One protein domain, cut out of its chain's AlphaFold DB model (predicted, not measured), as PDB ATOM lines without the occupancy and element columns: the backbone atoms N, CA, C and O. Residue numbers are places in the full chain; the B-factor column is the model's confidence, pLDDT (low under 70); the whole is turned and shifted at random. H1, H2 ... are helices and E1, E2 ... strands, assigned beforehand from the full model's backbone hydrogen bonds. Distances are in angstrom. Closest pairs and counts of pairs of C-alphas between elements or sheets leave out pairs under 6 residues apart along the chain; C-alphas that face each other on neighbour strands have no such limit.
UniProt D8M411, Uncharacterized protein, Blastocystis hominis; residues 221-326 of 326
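What this domain is: This is residues 221 to 326 of the 326 residues of an uncharacterized protein of Blastocystis hominis (UniProt D8M411). A four-stranded sheet has the kinked helix H3 over one face, and the helical hairpin of H1 and H2 packs on H3 through H1, towards the E1 side. H4 follows E4 at the other side, where residues 321 to 326 stick out. Printed are 106 residues with four named helices and four named strands, in the order H1 H2 H3 E1 E2 E3 E4 H4; the sheet, E1 E2 E3 E4, is antiparallel and the class mixed. The whole is compact, with a radius of gyration of the C-alphas of 14.7 A and spans of 41 by 39 by 24 A.

How they stand to each other: H1, residues 221 to 230, H2, residues 232 to 243, and H3, residues 251 to 266, form an up-and-down bundle, each running against the one before. H1 touches H3, whose residues 261 to 265 alone take part; the closest C-alphas, Ala 227 and Pro 261, are 4.9 A apart. H1 touches residues 234 to 238 alone of H2; the closest C-alphas, Cys 228 and Leu 234, are 5.5 A apart. E1, residues 276 to 281, E2, 286 to 292, E3, 300 to 307, and E4, 310 to 315, form a meander of antiparallel neighbours, with N 280 and O 288 at 2.7 A, N 289 and O 302 at 2.8 A and N 303 and O 314 at 2.8 A, within hydrogen-bond range. H3 is on this sheet, as two layers, at a height over the sheet of 10.2 A; its closest C-alphas to E1, Leu 266 and Asn 276, are 7.0 A apart. H4, residues 316 to 324, only grazes the sheet with residues 316 to 320; C-alphas Val 301 and Asn 316, the closest of E3 and H4, are 5.8 A apart. Every O i to N i+4 pair is within hydrogen-bond range in H1, but 6 of 8 in H2, 8 of 12 in H3 and 2 of 5 in H4, where 3 of 6 O i to N i+3 pairs are.

Where its parts are: H1 begins at C-alpha 221 (42.060, -46.090, -18.003), and H4 ends at C-alpha 324 (58.420, -15.252, -23.796). H3 is 19.4 A long, with a kink of 59 degrees near residue 258; E2 is 20.1 A and E3 22.1 A.

The domain as a whole: The C-alphas farthest apart, Gln 243 and Ala 326, are 42.7 A apart. The printed part has no cut and no long link. The model's pLDDT is under 70 in residues 271 to 274, 293 to 298 and 306 to 326.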
ATOM      1  N   GLU A 221      41.851 -44.694 -18.354       91.06
ATOM      2  CA  GLU A 221      42.060 -46.090 -18.003       91.06
ATOM      3  C   GLU A 221      42.808 -46.830 -19.111       91.06
ATOM      4  O   GLU A 221      43.819 -47.478 -18.843       91.06
ATOM      5  N   GLU A 222      42.376 -46.662 -20.360       94.31
ATOM      6  CA  GLU A 222      43.057 -47.244 -21.515       94.31
ATOM      7  C   GLU A 222      44.459 -46.653 -21.704       94.31
ATOM      8  O   GLU A 222      45.375 -47.386 -22.068       94.31
ATOM      9  N   LEU A 223      44.662 -45.359 -21.415       95.19
ATOM     10  CA  LEU A 223      45.985 -44.731 -21.431       95.19
ATOM     11  C   LEU A 223      46.932 -45.420 -20.442       95.19
ATOM     12  O   LEU A 223      48.061 -45.740 -20.808       95.19
ATOM     13  N   TRP A 224      46.488 -45.659 -19.205       95.38
ATOM     14  CA  TRP A 224      47.288 -46.369 -18.205       95.38
ATOM     15  C   TRP A 224      47.574 -47.808 -18.618       95.38
ATOM     16  O   TRP A 224      48.725 -48.242 -18.560       95.38
ATOM     17  N   ASP A 225      46.553 -48.535 -19.069       95.00
ATOM     18  CA  ASP A 225      46.711 -49.924 -19.494       95.00
ATOM     19  C   ASP A 225      47.692 -50.025 -20.673       95.00
ATOM     20  O   ASP A 225      48.596 -50.864 -20.664       95.00
ATOM     21  N   MET A 226      47.586 -49.120 -21.648       95.69
ATOM     22  CA  MET A 226      48.493 -49.036 -22.789       95.69
ATOM     23  C   MET A 226      49.908 -48.627 -22.373       95.69
ATOM     24  O   MET A 226      50.876 -49.258 -22.796       95.69
ATOM     25  N   ALA A 227      50.054 -47.635 -21.494       96.25
ATOM     26  CA  ALA A 227      51.351 -47.224 -20.970       96.25
ATOM     27  C   ALA A 227      52.050 -48.363 -20.216       96.25
ATOM     28  O   ALA A 227      53.254 -48.540 -20.374       96.25
ATOM     29  N   CYS A 228      51.316 -49.184 -19.461       96.75
ATOM     30  CA  CYS A 228      51.859 -50.373 -18.802       96.75
ATOM     31  C   CYS A 228      52.237 -51.501 -19.775       96.75
ATOM     32  O   CYS A 228      53.063 -52.344 -19.421       96.75
ATOM     33  N   LEU A 229      51.643 -51.557 -20.972       95.62
ATOM     34  CA  LEU A 229      52.084 -52.474 -22.029       95.62
ATOM     35  C   LEU A 229      53.419 -52.022 -22.640       95.62
ATOM     36  O   LEU A 229      54.243 -52.875 -22.958       95.62
ATOM     37  N   VAL A 230      53.640 -50.709 -22.766       95.31
ATOM     38  CA  VAL A 230      54.891 -50.127 -23.290       95.31
ATOM     39  C   VAL A 230      56.006 -50.134 -22.237       95.31
ATOM     40  O   VAL A 230      57.131 -50.538 -22.519       95.31
ATOM     41  N   LYS A 231      55.688 -49.706 -21.011       96.50
ATOM     42  CA  LYS A 231      56.594 -49.597 -19.859       96.50
ATOM     43  C   LYS A 231      56.009 -50.335 -18.650       96.50
ATOM     44  O   LYS A 231      55.279 -49.734 -17.851       96.50
ATOM     45  N   PRO A 232      56.297 -51.639 -18.491       96.25
ATOM     46  CA  PRO A 232      55.761 -52.454 -17.400       96.25
ATOM     47  C   PRO A 232      56.045 -51.911 -15.991       96.25
ATOM     48  O   PRO A 232      55.269 -52.164 -15.069       96.25
ATOM     49  N   GLU A 233      57.119 -51.140 -15.814       96.69
ATOM     50  CA  GLU A 233      57.479 -50.465 -14.565       96.69
ATOM     51  C   GLU A 233      56.429 -49.450 -14.075       96.69
ATOM     52  O   GLU A 233      56.365 -49.177 -12.878       96.69
ATOM     53  N   LEU A 234      55.549 -48.952 -14.955       96.38
ATOM     54  CA  LEU A 234      54.456 -48.040 -14.588       96.38
ATOM     55  C   LEU A 234      53.303 -48.728 -13.850       96.38
ATOM     56  O   LEU A 234      52.386 -48.055 -13.380       96.38
ATOM     57  N   ARG A 235      53.319 -50.063 -13.735       95.56
ATOM     58  CA  ARG A 235      52.205 -50.831 -13.167       95.56
ATOM     59  C   ARG A 235      51.875 -50.434 -11.728       95.56
ATOM     60  O   ARG A 235      50.700 -50.298 -11.414       95.56
ATOM     61  N   SER A 236      52.879 -50.167 -10.892       94.25
ATOM     62  CA  SER A 236      52.648 -49.699  -9.516       94.25
ATOM     63  C   SER A 236      51.915 -48.354  -9.476       94.25
ATOM     64  O   SER A 236      50.976 -48.190  -8.706       94.25
ATOM     65  N   GLN A 237      52.285 -47.413 -10.349       94.31
ATOM     66  CA  GLN A 237      51.631 -46.104 -10.441       94.31
ATOM     67  C   GLN A 237      50.194 -46.216 -10.968       94.31
ATOM     68  O   GLN A 237      49.297 -45.531 -10.477       94.31
ATOM     69  N   SER A 238      49.961 -47.104 -11.940       93.69
ATOM     70  CA  SER A 238      48.617 -47.433 -12.429       93.69
ATOM     71  C   SER A 238      47.748 -48.029 -11.317       93.69
ATOM     72  O   SER A 238      46.584 -47.655 -11.173       93.69
ATOM     73  N   ASP A 239      48.287 -48.951 -10.519       93.00
ATOM     74  CA  ASP A 239      47.548 -49.565  -9.412       93.00
ATOM     75  C   ASP A 239      47.195 -48.523  -8.339       93.00
ATOM     76  O   ASP A 239      46.046 -48.463  -7.889       93.00
ATOM     77  N   ASP A 240      48.131 -47.631  -8.008       91.06
ATOM     78  CA  ASP A 240      47.891 -46.486  -7.126       91.06
ATOM     79  C   ASP A 240      46.819 -45.540  -7.689       91.06
ATOM     80  O   ASP A 240      45.976 -45.038  -6.942       91.06
ATOM     81  N   TRP A 241      46.819 -45.292  -9.004       88.19
ATOM     82  CA  TRP A 241      45.787 -44.502  -9.680       88.19
ATOM     83  C   TRP A 241      44.406 -45.153  -9.556       88.19
ATOM     84  O   TRP A 241      43.442 -44.491  -9.172       88.19
ATOM     85  N   LYS A 242      44.307 -46.461  -9.822       87.50
ATOM     86  CA  LYS A 242      43.049 -47.227  -9.764       87.50
ATOM     87  C   LYS A 242      42.465 -47.291  -8.349       87.50
ATOM     88  O   LYS A 242      41.246 -47.317  -8.202       87.50
ATOM     89  N   GLN A 243      43.310 -47.286  -7.317       86.69
ATOM     90  CA  GLN A 243      42.870 -47.256  -5.916       86.69
ATOM     91  C   GLN A 243      42.389 -45.872  -5.455       86.69
ATOM     92  O   GLN A 243      41.676 -45.765  -4.454       86.69
ATOM     93  N   ARG A 244      42.753 -44.800  -6.163       80.56
ATOM     94  CA  ARG A 244      42.306 -43.440  -5.846       80.56
ATOM     95  C   ARG A 244      40.903 -43.188  -6.378       80.56
ATOM     96  O   ARG A 244      40.508 -43.673  -7.434       80.56
ATOM     97  N   ASN A 245      40.182 -42.295  -5.706       75.06
ATOM     98  CA  ASN A 245      38.945 -41.734  -6.243       75.06
ATOM     99  C   ASN A 245      39.237 -40.626  -7.273       75.06
ATOM    100  O   ASN A 245      38.750 -39.500  -7.153       75.06
ATOM    101  N   TRP A 246      40.047 -40.931  -8.291       72.56
ATOM    102  CA  TRP A 246      40.431 -39.984  -9.348       72.56
ATOM    103  C   TRP A 246      39.204 -39.442 -10.103       72.56
ATOM    104  O   TRP A 246      39.217 -38.332 -10.631       72.56
ATOM    105  N   LYS A 247      38.075 -40.163 -10.063       71.94
ATOM    106  CA  LYS A 247      36.768 -39.695 -10.550       71.94
ATOM    107  C   LYS A 247      36.273 -38.420  -9.858       71.94
ATOM    108  O   LYS A 247      35.398 -37.755 -10.396       71.94
ATOM    109  N   THR A 248      36.882 -38.004  -8.747       74.69
ATOM    110  CA  THR A 248      36.595 -36.734  -8.048       74.69
ATOM    111  C   THR A 248      37.696 -35.673  -8.167       74.69
ATOM    112  O   THR A 248      37.435 -34.518  -7.868       74.69
ATOM    113  N   GLU A 249      38.879 -36.029  -8.677       79.00
ATOM    114  CA  GLU A 249      40.048 -35.137  -8.809       79.00
ATOM    115  C   GLU A 249      39.906 -34.150  -9.987       79.00
ATOM    116  O   GLU A 249      39.506 -34.542 -11.083       79.00
ATOM    117  N   GLU A 250      40.202 -32.863  -9.813       81.50
ATOM    118  CA  GLU A 250      40.172 -31.917 -10.944       81.50
ATOM    119  C   GLU A 250      41.292 -32.245 -11.952       81.50
ATOM    120  O   GLU A 250      42.343 -32.782 -11.605       81.50
ATOM    121  N   PHE A 251      41.081 -31.931 -13.233       80.94
ATOM    122  CA  PHE A 251      42.026 -32.309 -14.294       80.94
ATOM    123  C   PHE A 251      43.431 -31.710 -14.097       80.94
ATOM    124  O   PHE A 251      44.436 -32.372 -14.365       80.94
ATOM    125  N   SER A 252      43.511 -30.490 -13.566       80.00
ATOM    126  CA  SER A 252      44.770 -29.815 -13.233       80.00
ATOM    127  C   SER A 252      45.606 -30.573 -12.190       80.00
ATOM    128  O   SER A 252      46.835 -30.537 -12.246       80.00
ATOM    129  N   GLU A 253      44.964 -31.315 -11.286       83.12
ATOM    130  CA  GLU A 253      45.625 -32.172 -10.295       83.12
ATOM    131  C   GLU A 253      46.022 -33.529 -10.901       83.12
ATOM    132  O   GLU A 253      47.079 -34.084 -10.584       83.12
ATOM    133  N   ALA A 254      45.223 -34.042 -11.839       85.12
ATOM    134  CA  ALA A 254      45.498 -35.297 -12.532       85.12
ATOM    135  C   ALA A 254      46.713 -35.213 -13.475       85.12
ATOM    136  O   ALA A 254      47.512 -36.150 -13.546       85.12
ATOM    137  N   ILE A 255      46.895 -34.098 -14.191       84.12
ATOM    138  CA  ILE A 255      47.878 -33.995 -15.284       84.12
ATOM    139  C   ILE A 255      49.329 -34.258 -14.929       84.12
ATOM    140  O   ILE A 255      49.968 -34.998 -15.680       84.12
ATOM    141  N   PRO A 256      49.865 -33.771 -13.800       85.38
ATOM    142  CA  PRO A 256      51.217 -34.124 -13.386       85.38
ATOM    143  C   PRO A 256      51.453 -35.641 -13.320       85.38
ATOM    144  O   PRO A 256      52.556 -36.089 -13.621       85.38
ATOM    145  N   ARG A 257      50.421 -36.430 -12.989       88.31
ATOM    146  CA  ARG A 257      50.487 -37.899 -12.884       88.31
ATOM    147  C   ARG A 257      50.288 -38.596 -14.221       88.31
ATOM    148  O   ARG A 257      50.816 -39.682 -14.424       88.31
ATOM    149  N   LEU A 258      49.564 -37.966 -15.142       90.38
ATOM    150  CA  LEU A 258      49.370 -38.492 -16.491       90.38
ATOM    151  C   LEU A 258      50.561 -38.206 -17.419       90.38
ATOM    152  O   LEU A 258      50.646 -38.807 -18.483       90.38
ATOM    153  N   LYS A 259      51.519 -37.350 -17.029       89.75
ATOM    154  CA  LYS A 259      52.692 -37.024 -17.863       89.75
ATOM    155  C   LYS A 259      53.498 -38.253 -18.288       89.75
ATOM    156  O   LYS A 259      53.877 -38.365 -19.449       89.75
ATOM    157  N   GLU A 260      53.799 -39.155 -17.359       91.75
ATOM    158  CA  GLU A 260      54.607 -40.340 -17.657       91.75
ATOM    159  C   GLU A 260      53.894 -41.345 -18.581       91.75
ATOM    160  O   GLU A 260      54.492 -41.709 -19.600       91.75
ATOM    161  N   PRO A 261      52.627 -41.742 -18.332       94.69
ATOM    162  CA  PRO A 261      51.912 -42.614 -19.259       94.69
ATOM    163  C   PRO A 261      51.642 -41.949 -20.619       94.69
ATOM    164  O   PRO A 261      51.795 -42.613 -21.644       94.69
ATOM    165  N   LEU A 262      51.343 -40.641 -20.665       93.00
ATOM    166  CA  LEU A 262      51.232 -39.889 -21.927       93.00
ATOM    167  C   LEU A 262      52.526 -39.976 -22.737       93.00
ATOM    168  O   LEU A 262      52.492 -40.310 -23.918       93.00
ATOM    169  N   ASN A 263      53.675 -39.742 -22.098       90.19
ATOM    170  CA  ASN A 263      54.976 -39.835 -22.756       90.19
ATOM    171  C   ASN A 263      55.289 -41.247 -23.264       90.19
ATOM    172  O   ASN A 263      55.871 -41.375 -24.339       90.19
ATOM    173  N   ALA A 264      54.928 -42.285 -22.502       93.06
ATOM    174  CA  ALA A 264      55.139 -43.675 -22.902       93.06
ATOM    175  C   ALA A 264      54.329 -44.040 -24.155       93.06
ATOM    176  O   ALA A 264      54.848 -44.692 -25.053       93.06
ATOM    177  N   VAL A 265      53.075 -43.592 -24.250       93.88
ATOM    178  CA  VAL A 265      52.244 -43.861 -25.434       93.88
ATOM    179  C   VAL A 265      52.662 -42.990 -26.619       93.88
ATOM    180  O   VAL A 265      52.804 -43.496 -27.730       93.88
ATOM    181  N   LEU A 266      52.943 -41.702 -26.396       90.19
ATOM    182  CA  LEU A 266      53.408 -40.792 -27.448       90.19
ATOM    183  C   LEU A 266      54.736 -41.229 -28.073       90.19
ATOM    184  O   LEU A 266      54.962 -40.930 -29.239       90.19
ATOM    185  N   SER A 267      55.619 -41.920 -27.339       89.19
ATOM    186  CA  SER A 267      56.869 -42.434 -27.921       89.19
ATOM    187  C   SER A 267      56.664 -43.576 -28.917       89.19
ATOM    188  O   SER A 267      57.531 -43.795 -29.761       89.19
ATOM    189  N   GLU A 268      55.530 -44.275 -28.846       91.75
ATOM    190  CA  GLU A 268      55.168 -45.319 -29.811       91.75
ATOM    191  C   GLU A 268      54.463 -44.754 -31.055       91.75
ATOM    192  O   GLU A 268      54.375 -45.426 -32.086       91.75
ATOM    193  N   MET A 269      53.978 -43.511 -30.987       90.38
ATOM    194  CA  MET A 269      53.421 -42.794 -32.133       90.38
ATOM    195  C   MET A 269      54.564 -42.156 -32.935       90.38
ATOM    196  O   MET A 269      55.389 -41.420 -32.398       90.38
ATOM    197  N   GLN A 270      54.626 -42.426 -34.238       76.12
ATOM    198  CA  GLN A 270      55.685 -41.948 -35.136       76.12
ATOM    199  C   GLN A 270      55.065 -41.327 -36.395       76.12
ATOM    200  O   GLN A 270      55.409 -41.715 -37.513       76.12
ATOM    201  N   SER A 271      54.108 -40.398 -36.229       64.25
ATOM    202  CA  SER A 271      53.472 -39.758 -37.384       64.25
ATOM    203  C   SER A 271      54.513 -39.101 -38.291       64.25
ATOM    204  O   SER A 271      55.443 -38.428 -37.849       64.25
ATOM    205  N   HIS A 272      54.321 -39.287 -39.596       59.62
ATOM    206  CA  HIS A 272      55.138 -38.690 -40.649       59.62
ATOM    207  C   HIS A 272      54.918 -37.171 -40.809       59.62
ATOM    208  O   HIS A 272      55.567 -36.570 -41.660       59.62
ATOM    209  N   GLN A 273      53.987 -36.562 -40.058       58.34
ATOM    210  CA  GLN A 273      53.579 -35.153 -40.193       58.34
ATOM    211  C   GLN A 273      53.868 -34.300 -38.942       58.34
ATOM    212  O   GLN A 273      53.093 -33.402 -38.619       58.34
ATOM    213  N   ASP A 274      54.992 -34.576 -38.277       65.56
ATOM    214  CA  ASP A 274      55.616 -33.824 -37.172       65.56
ATOM    215  C   ASP A 274      54.865 -33.799 -35.821       65.56
ATOM    216  O   ASP A 274      55.518 -33.930 -34.785       65.56
ATOM    217  N   ASP A 275      53.530 -33.759 -35.791       78.31
ATOM    218  CA  ASP A 275      52.765 -33.704 -34.535       78.31
ATOM    219  C   ASP A 275      51.901 -34.948 -34.291       78.31
ATOM    220  O   ASP A 275      51.127 -35.375 -35.154       78.31
ATOM    221  N   ASN A 276      51.973 -35.473 -33.065       85.19
ATOM    222  CA  ASN A 276      51.100 -36.530 -32.555       85.19
ATOM    223  C   ASN A 276      50.159 -35.972 -31.485       85.19
ATOM    224  O   ASN A 276      50.586 -35.244 -30.581       85.19
ATOM    225  N   TYR A 277      48.893 -36.380 -31.548       90.56
ATOM    226  CA  TYR A 277      47.840 -35.903 -30.661       90.56
ATOM    227  C   TYR A 277      47.222 -37.066 -29.882       90.56
ATOM    228  O   TYR A 277      46.773 -38.054 -30.466       90.56
ATOM    229  N   ILE A 278      47.123 -36.927 -28.562       93.62
ATOM    230  CA  ILE A 278      46.265 -37.779 -27.731       93.62
ATOM    231  C   ILE A 278      45.034 -36.967 -27.335       93.62
ATOM    232  O   ILE A 278      45.142 -35.946 -26.658       93.62
ATOM    233  N   VAL A 279      43.859 -37.435 -27.745       94.06
ATOM    234  CA  VAL A 279      42.564 -36.922 -27.293       94.06
ATOM    235  C   VAL A 279      42.110 -37.789 -26.124       94.06
ATOM    236  O   VAL A 279      41.599 -38.894 -26.302       94.06
ATOM    237  N   LEU A 280      42.343 -37.291 -24.918       92.50
ATOM    238  CA  LEU A 280      42.088 -37.971 -23.662       92.50
ATOM    239  C   LEU A 280      40.663 -37.695 -23.172       92.50
ATOM    240  O   LEU A 280      40.328 -36.572 -22.790       92.50
ATOM    241  N   ASN A 281      39.832 -38.730 -23.144       90.06
ATOM    242  CA  ASN A 281      38.496 -38.668 -22.570       90.06
ATOM    243  C   ASN A 281      38.572 -38.782 -21.039       90.06
ATOM    244  O   ASN A 281      39.003 -39.807 -20.508       90.06
ATOM    245  N   TYR A 282      38.126 -37.737 -20.335       87.00
ATOM    246  CA  TYR A 282      38.084 -37.670 -18.872       87.00
ATOM    247  C   TYR A 282      36.661 -37.838 -18.312       87.00
ATOM    248  O   TYR A 282      36.308 -37.319 -17.249       87.00
ATOM    249  N   GLY A 283      35.818 -38.579 -19.036       81.88
ATOM    250  CA  GLY A 283      34.456 -38.909 -18.640       81.88
ATOM    251  C   GLY A 283      33.575 -37.666 -18.533       81.88
ATOM    252  O   GLY A 283      33.604 -36.783 -19.385       81.88
ATOM    253  N   SER A 284      32.795 -37.568 -17.455       76.50
ATOM    254  CA  SER A 284      31.895 -36.430 -17.215       76.50
ATOM    255  C   SER A 284      32.612 -35.091 -17.005       76.50
ATOM    256  O   SER A 284      31.958 -34.047 -16.983       76.50
ATOM    257  N   LYS A 285      33.939 -35.100 -16.840       79.75
ATOM    258  CA  LYS A 285      34.737 -33.898 -16.586       79.75
ATOM    259  C   LYS A 285      35.182 -33.198 -17.861       79.75
ATOM    260  O   LYS A 285      35.443 -32.001 -17.805       79.75
ATOM    261  N   GLY A 286      35.206 -33.905 -18.987       84.75
ATOM    262  CA  GLY A 286      35.477 -33.318 -20.290       84.75
ATOM    263  C   GLY A 286      36.530 -34.085 -21.073       84.75
ATOM    264  O   GLY A 286      36.732 -35.284 -20.876       84.75
ATOM    265  N   VAL A 287      37.195 -33.378 -21.981       88.25
ATOM    266  CA  VAL A 287      38.179 -33.945 -22.909       88.25
ATOM    267  C   VAL A 287      39.425 -33.075 -22.908       88.25
ATOM    268  O   VAL A 287      39.332 -31.849 -22.916       88.25
ATOM    269  N   ALA A 288      40.594 -33.704 -22.933       88.44
ATOM    270  CA  ALA A 288      41.858 -33.015 -23.122       88.44
ATOM    271  C   ALA A 288      42.514 -33.415 -24.433       88.44
ATOM    272  O   ALA A 288      42.507 -34.580 -24.808       88.44
ATOM    273  N   MET A 289      43.127 -32.456 -25.106       89.44
ATOM    274  CA  MET A 289      44.026 -32.701 -26.216       89.44
ATOM    275  C   MET A 289      45.452 -32.466 -25.729       89.44
ATOM    276  O   MET A 289      45.790 -31.367 -25.289       89.44
ATOM    277  N   VAL A 290      46.264 -33.513 -25.784       86.88
ATOM    278  CA  VAL A 290      47.686 -33.485 -25.456       86.88
ATOM    279  C   VAL A 290      48.465 -33.544 -26.758       86.88
ATOM    280  O   VAL A 290      48.234 -34.436 -27.575       86.88
ATOM    281  N   VAL A 291      49.377 -32.596 -26.939       84.00
ATOM    282  CA  VAL A 291      50.212 -32.462 -28.130       84.00
ATOM    283  C   VAL A 291      51.665 -32.616 -27.726       84.00
ATOM    284  O   VAL A 291      52.109 -32.058 -26.720       84.00
ATOM    285  N   LYS A 292      52.413 -33.359 -28.534       74.00
ATOM    286  CA  LYS A 292      53.869 -33.349 -28.490       74.00
ATOM    287  C   LYS A 292      54.381 -32.910 -29.850       74.00
ATOM    288  O   LYS A 292      54.340 -33.697 -30.793       74.00
ATOM    289  N   GLU A 293      54.826 -31.660 -29.919       67.56
ATOM    290  CA  GLU A 293      55.451 -31.110 -31.120       67.56
ATOM    291  C   GLU A 293      56.771 -31.835 -31.416       67.56
ATOM    292  O   GLU A 293      57.503 -32.244 -30.499       67.56
ATOM    293  N   ALA A 294      57.106 -31.979 -32.700       61.62
ATOM    294  CA  ALA A 294      58.391 -32.529 -33.116       61.62
ATOM    295  C   ALA A 294      59.558 -31.788 -32.440       61.62
ATOM    296  O   ALA A 294      59.712 -30.574 -32.561       61.62
ATOM    297  N   ASN A 295      60.440 -32.544 -31.778       59.62
ATOM    298  CA  ASN A 295      61.630 -32.046 -31.070       59.62
ATOM    299  C   ASN A 295      61.364 -31.217 -29.795       59.62
ATOM    300  O   ASN A 295      62.321 -30.699 -29.215       59.62
ATOM    301  N   ALA A 296      60.119 -31.123 -29.312       64.44
ATOM    302  CA  ALA A 296      59.816 -30.495 -28.025       64.44
ATOM    303  C   ALA A 296      60.106 -31.437 -26.840       64.44
ATOM    304  O   ALA A 296      59.845 -32.645 -26.888       64.44
ATOM    305  N   SER A 297      60.648 -30.876 -25.752       62.69
ATOM    306  CA  SER A 297      60.846 -31.591 -24.481       62.69
ATOM    307  C   SER A 297      59.573 -31.670 -23.639       62.69
ATOM    308  O   SER A 297      59.418 -32.611 -22.863       62.69
ATOM    309  N   ASP A 298      58.681 -30.692 -23.800       68.44
ATOM    310  CA  ASP A 298      57.437 -30.562 -23.048       68.44
ATOM    311  C   ASP A 298      56.217 -30.886 -23.917       68.44
ATOM    312  O   ASP A 298      56.261 -30.808 -25.143       68.44
ATOM    313  N   MET A 299      55.130 -31.282 -23.252       77.50
ATOM    314  CA  MET A 299      53.834 -31.532 -23.880       77.50
ATOM    315  C   MET A 299      52.906 -30.354 -23.631       77.50
ATOM    316  O   MET A 299      52.742 -29.913 -22.485       77.50
ATOM    317  N   ASP A 300      52.227 -29.928 -24.684       80.06
ATOM    318  CA  ASP A 300      51.158 -28.953 -24.580       80.06
ATOM    319  C   ASP A 300      49.836 -29.652 -24.288       80.06
ATOM    320  O   ASP A 300      49.516 -30.701 -24.847       80.06
ATOM    321  N   VAL A 301      49.057 -29.068 -23.381       81.06
ATOM    322  CA  VAL A 301      47.744 -29.591 -23.001       81.06
ATOM    323  C   VAL A 301      46.706 -28.502 -23.199       81.06
ATOM    324  O   VAL A 301      46.864 -27.368 -22.734       81.06
ATOM    325  N   ILE A 302      45.639 -28.866 -23.902       81.94
ATOM    326  CA  ILE A 302      44.425 -28.076 -24.056       81.94
ATOM    327  C   ILE A 302      43.287 -28.876 -23.437       81.94
ATOM    328  O   ILE A 302      42.971 -29.966 -23.907       81.94
ATOM    329  N   TYR A 303      42.666 -28.346 -22.391       79.69
ATOM    330  CA  TYR A 303      41.581 -29.007 -21.682       79.69
ATOM    331  C   TYR A 303      40.253 -28.288 -21.896       79.69
ATOM    332  O   TYR A 303      40.126 -27.082 -21.668       79.69
ATOM    333  N   PHE A 304      39.256 -29.060 -22.322       78.38
ATOM    334  CA  PHE A 304      37.873 -28.636 -22.479       78.38
ATOM    335  C   PHE A 304      37.058 -29.257 -21.349       78.38
ATOM    336  O   PHE A 304      36.624 -30.408 -21.443       78.38
ATOM    337  N   ALA A 305      36.862 -28.500 -20.270       73.81
ATOM    338  CA  ALA A 305      36.111 -28.982 -19.121       73.81
ATOM    339  C   ALA A 305      34.602 -28.896 -19.377       73.81
ATOM    340  O   ALA A 305      34.106 -27.915 -19.935       73.81
ATOM    341  N   THR A 306      33.854 -29.878 -18.887       63.03
ATOM    342  CA  THR A 306      32.392 -29.849 -18.821       63.03
ATOM    343  C   THR A 306      31.949 -29.608 -17.382       63.03
ATOM    344  O   THR A 306      31.860 -30.539 -16.586       63.03
ATOM    345  N   LYS A 307      31.629 -28.353 -17.028       55.16
ATOM    346  CA  LYS A 307      30.953 -28.018 -15.760       55.16
ATOM    347  C   LYS A 307      29.559 -27.482 -16.061       55.16
ATOM    348  O   LYS A 307      29.420 -26.419 -16.646       55.16
ATOM    349  N   HIS A 308      28.512 -28.210 -15.669       43.22
ATOM    350  CA  HIS A 308      27.117 -27.732 -15.710       43.22
ATOM    351  C   HIS A 308      26.678 -27.087 -17.046       43.22
ATOM    352  O   HIS A 308      26.097 -26.006 -17.047       43.22
ATOM    353  N   TYR A 309      26.952 -27.737 -18.185       39.03
ATOM    354  CA  TYR A 309      26.670 -27.217 -19.540       39.03
ATOM    355  C   TYR A 309      27.426 -25.929 -19.933       39.03
ATOM    356  O   TYR A 309      27.161 -25.365 -20.993       39.03
ATOM    357  N   GLN A 310      28.395 -25.482 -19.130       33.34
ATOM    358  CA  GLN A 310      29.386 -24.479 -19.504       33.34
ATOM    359  C   GLN A 310      30.715 -25.170 -19.825       33.34
ATOM    360  O   GLN A 310      31.251 -25.944 -19.028       33.34
ATOM    361  N   THR A 311      31.239 -24.895 -21.017       44.19
ATOM    362  CA  THR A 311      32.579 -25.320 -21.426       44.19
ATOM    363  C   THR A 311      33.581 -24.288 -20.921       44.19
ATOM    364  O   THR A 311      33.512 -23.130 -21.332       44.19
ATOM    365  N   SER A 312      34.496 -24.680 -20.034       47.53
ATOM    366  CA  SER A 312      35.638 -23.838 -19.650       47.53
ATOM    367  C   SER A 312      36.917 -24.336 -20.320       47.53
ATOM    368  O   SER A 312      37.088 -25.536 -20.538       47.53
ATOM    369  N   PHE A 313      37.789 -23.395 -20.680       49.19
ATOM    370  CA  PHE A 313      39.034 -23.636 -21.406       49.19
ATOM    371  C   PHE A 313      40.225 -23.427 -20.473       49.19
ATOM    372  O   PHE A 313      40.370 -22.352 -19.892       49.19
ATOM    373  N   GLU A 314      41.086 -24.434 -20.370       57.28
ATOM    374  CA  GLU A 314      42.378 -24.338 -19.691       57.28
ATOM    375  C   GLU A 314      43.476 -24.768 -20.671       57.28
ATOM    376  O   GLU A 314      43.361 -25.798 -21.336       57.28
ATOM    377  N   SER A 315      44.533 -23.963 -20.807       47.03
ATOM    378  CA  SER A 315      45.655 -24.286 -21.689       47.03
ATOM    379  C   SER A 315      46.984 -23.840 -21.104       47.03
ATOM    380  O   SER A 315      47.145 -22.696 -20.679       47.03
ATOM    381  N   ASN A 316      47.960 -24.740 -21.170       60.66
ATOM    382  CA  ASN A 316      49.339 -24.486 -20.759       60.66
ATOM    383  C   ASN A 316      50.072 -23.601 -21.791       60.66
ATOM    384  O   ASN A 316      51.023 -22.903 -21.446       60.66
ATOM    385  N   ILE A 317      49.585 -23.585 -23.040       46.44
ATOM    386  CA  ILE A 317      50.114 -22.797 -24.168       46.44
ATOM    387  C   ILE A 317      49.935 -21.294 -23.906       46.44
ATOM    388  O   ILE A 317      50.765 -20.471 -24.294       46.44
ATOM    389  N   ALA A 318      48.851 -20.918 -23.221       34.28
ATOM    390  CA  ALA A 318      48.582 -19.525 -22.875       34.28
ATOM    391  C   ALA A 318      49.564 -18.984 -21.818       34.28
ATOM    392  O   ALA A 318      49.884 -17.799 -21.845       34.28
ATOM    393  N   ALA A 319      50.073 -19.836 -20.922       36.84
ATOM    394  CA  ALA A 319      51.020 -19.430 -19.885       36.84
ATOM    395  C   ALA A 319      52.447 -19.250 -20.435       36.84
ATOM    396  O   ALA A 319      53.114 -18.274 -20.102       36.84
ATOM    397  N   SER A 320      52.897 -20.131 -21.337       34.44
ATOM    398  CA  SER A 320      54.268 -20.104 -21.876       34.44
ATOM    399  C   SER A 320      54.522 -18.993 -22.905       34.44
ATOM    400  O   SER A 320      55.661 -18.547 -23.055       34.44
ATOM    401  N   ARG A 321      53.487 -18.496 -23.604       33.12
ATOM    402  CA  ARG A 321      53.620 -17.335 -24.509       33.12
ATOM    403  C   ARG A 321      53.776 -16.007 -23.767       33.12
ATOM    404  O   ARG A 321      54.521 -15.159 -24.240       33.12
ATOM    405  N   ILE A 322      53.147 -15.851 -22.602       36.44
ATOM    406  CA  ILE A 322      53.260 -14.626 -21.792       36.44
ATOM    407  C   ILE A 322      54.678 -14.480 -21.219       36.44
ATOM    408  O   ILE A 322      55.207 -13.375 -21.176       36.44
ATOM    409  N   GLU A 323      55.334 -15.583 -20.848       38.00
ATOM    410  CA  GLU A 323      56.711 -15.553 -20.329       38.00
ATOM    411  C   GLU A 323      57.784 -15.316 -21.404       38.00
ATOM    412  O   GLU A 323      58.899 -14.930 -21.071       38.00
ATOM    413  N   ARG A 324      57.479 -15.532 -22.691       35.28
ATOM    414  CA  ARG A 324      58.420 -15.252 -23.796       35.28
ATOM    415  C   ARG A 324      58.300 -13.835 -24.361       35.28
ATOM    416  O   ARG A 324      59.165 -13.429 -25.133       35.28
ATOM    417  N   GLU A 325      57.245 -13.108 -24.001       36.66
ATOM    418  CA  GLU A 325      57.005 -11.716 -24.408       36.66
ATOM    419  C   GLU A 325      57.280 -10.696 -23.280       36.66
ATOM    420  O   GLU A 325      57.111  -9.495 -23.498       36.66
ATOM    421  N   ALA A 326      57.728 -11.157 -22.104       36.69
ATOM    422  CA  ALA A 326      58.120 -10.344 -20.945       36.69
ATOM    423  C   ALA A 326      59.645 -10.333 -20.744       36.69
ATOM    424  O   ALA A 326      60.167  -9.268 -20.339       36.69
TER     425      ALA A 326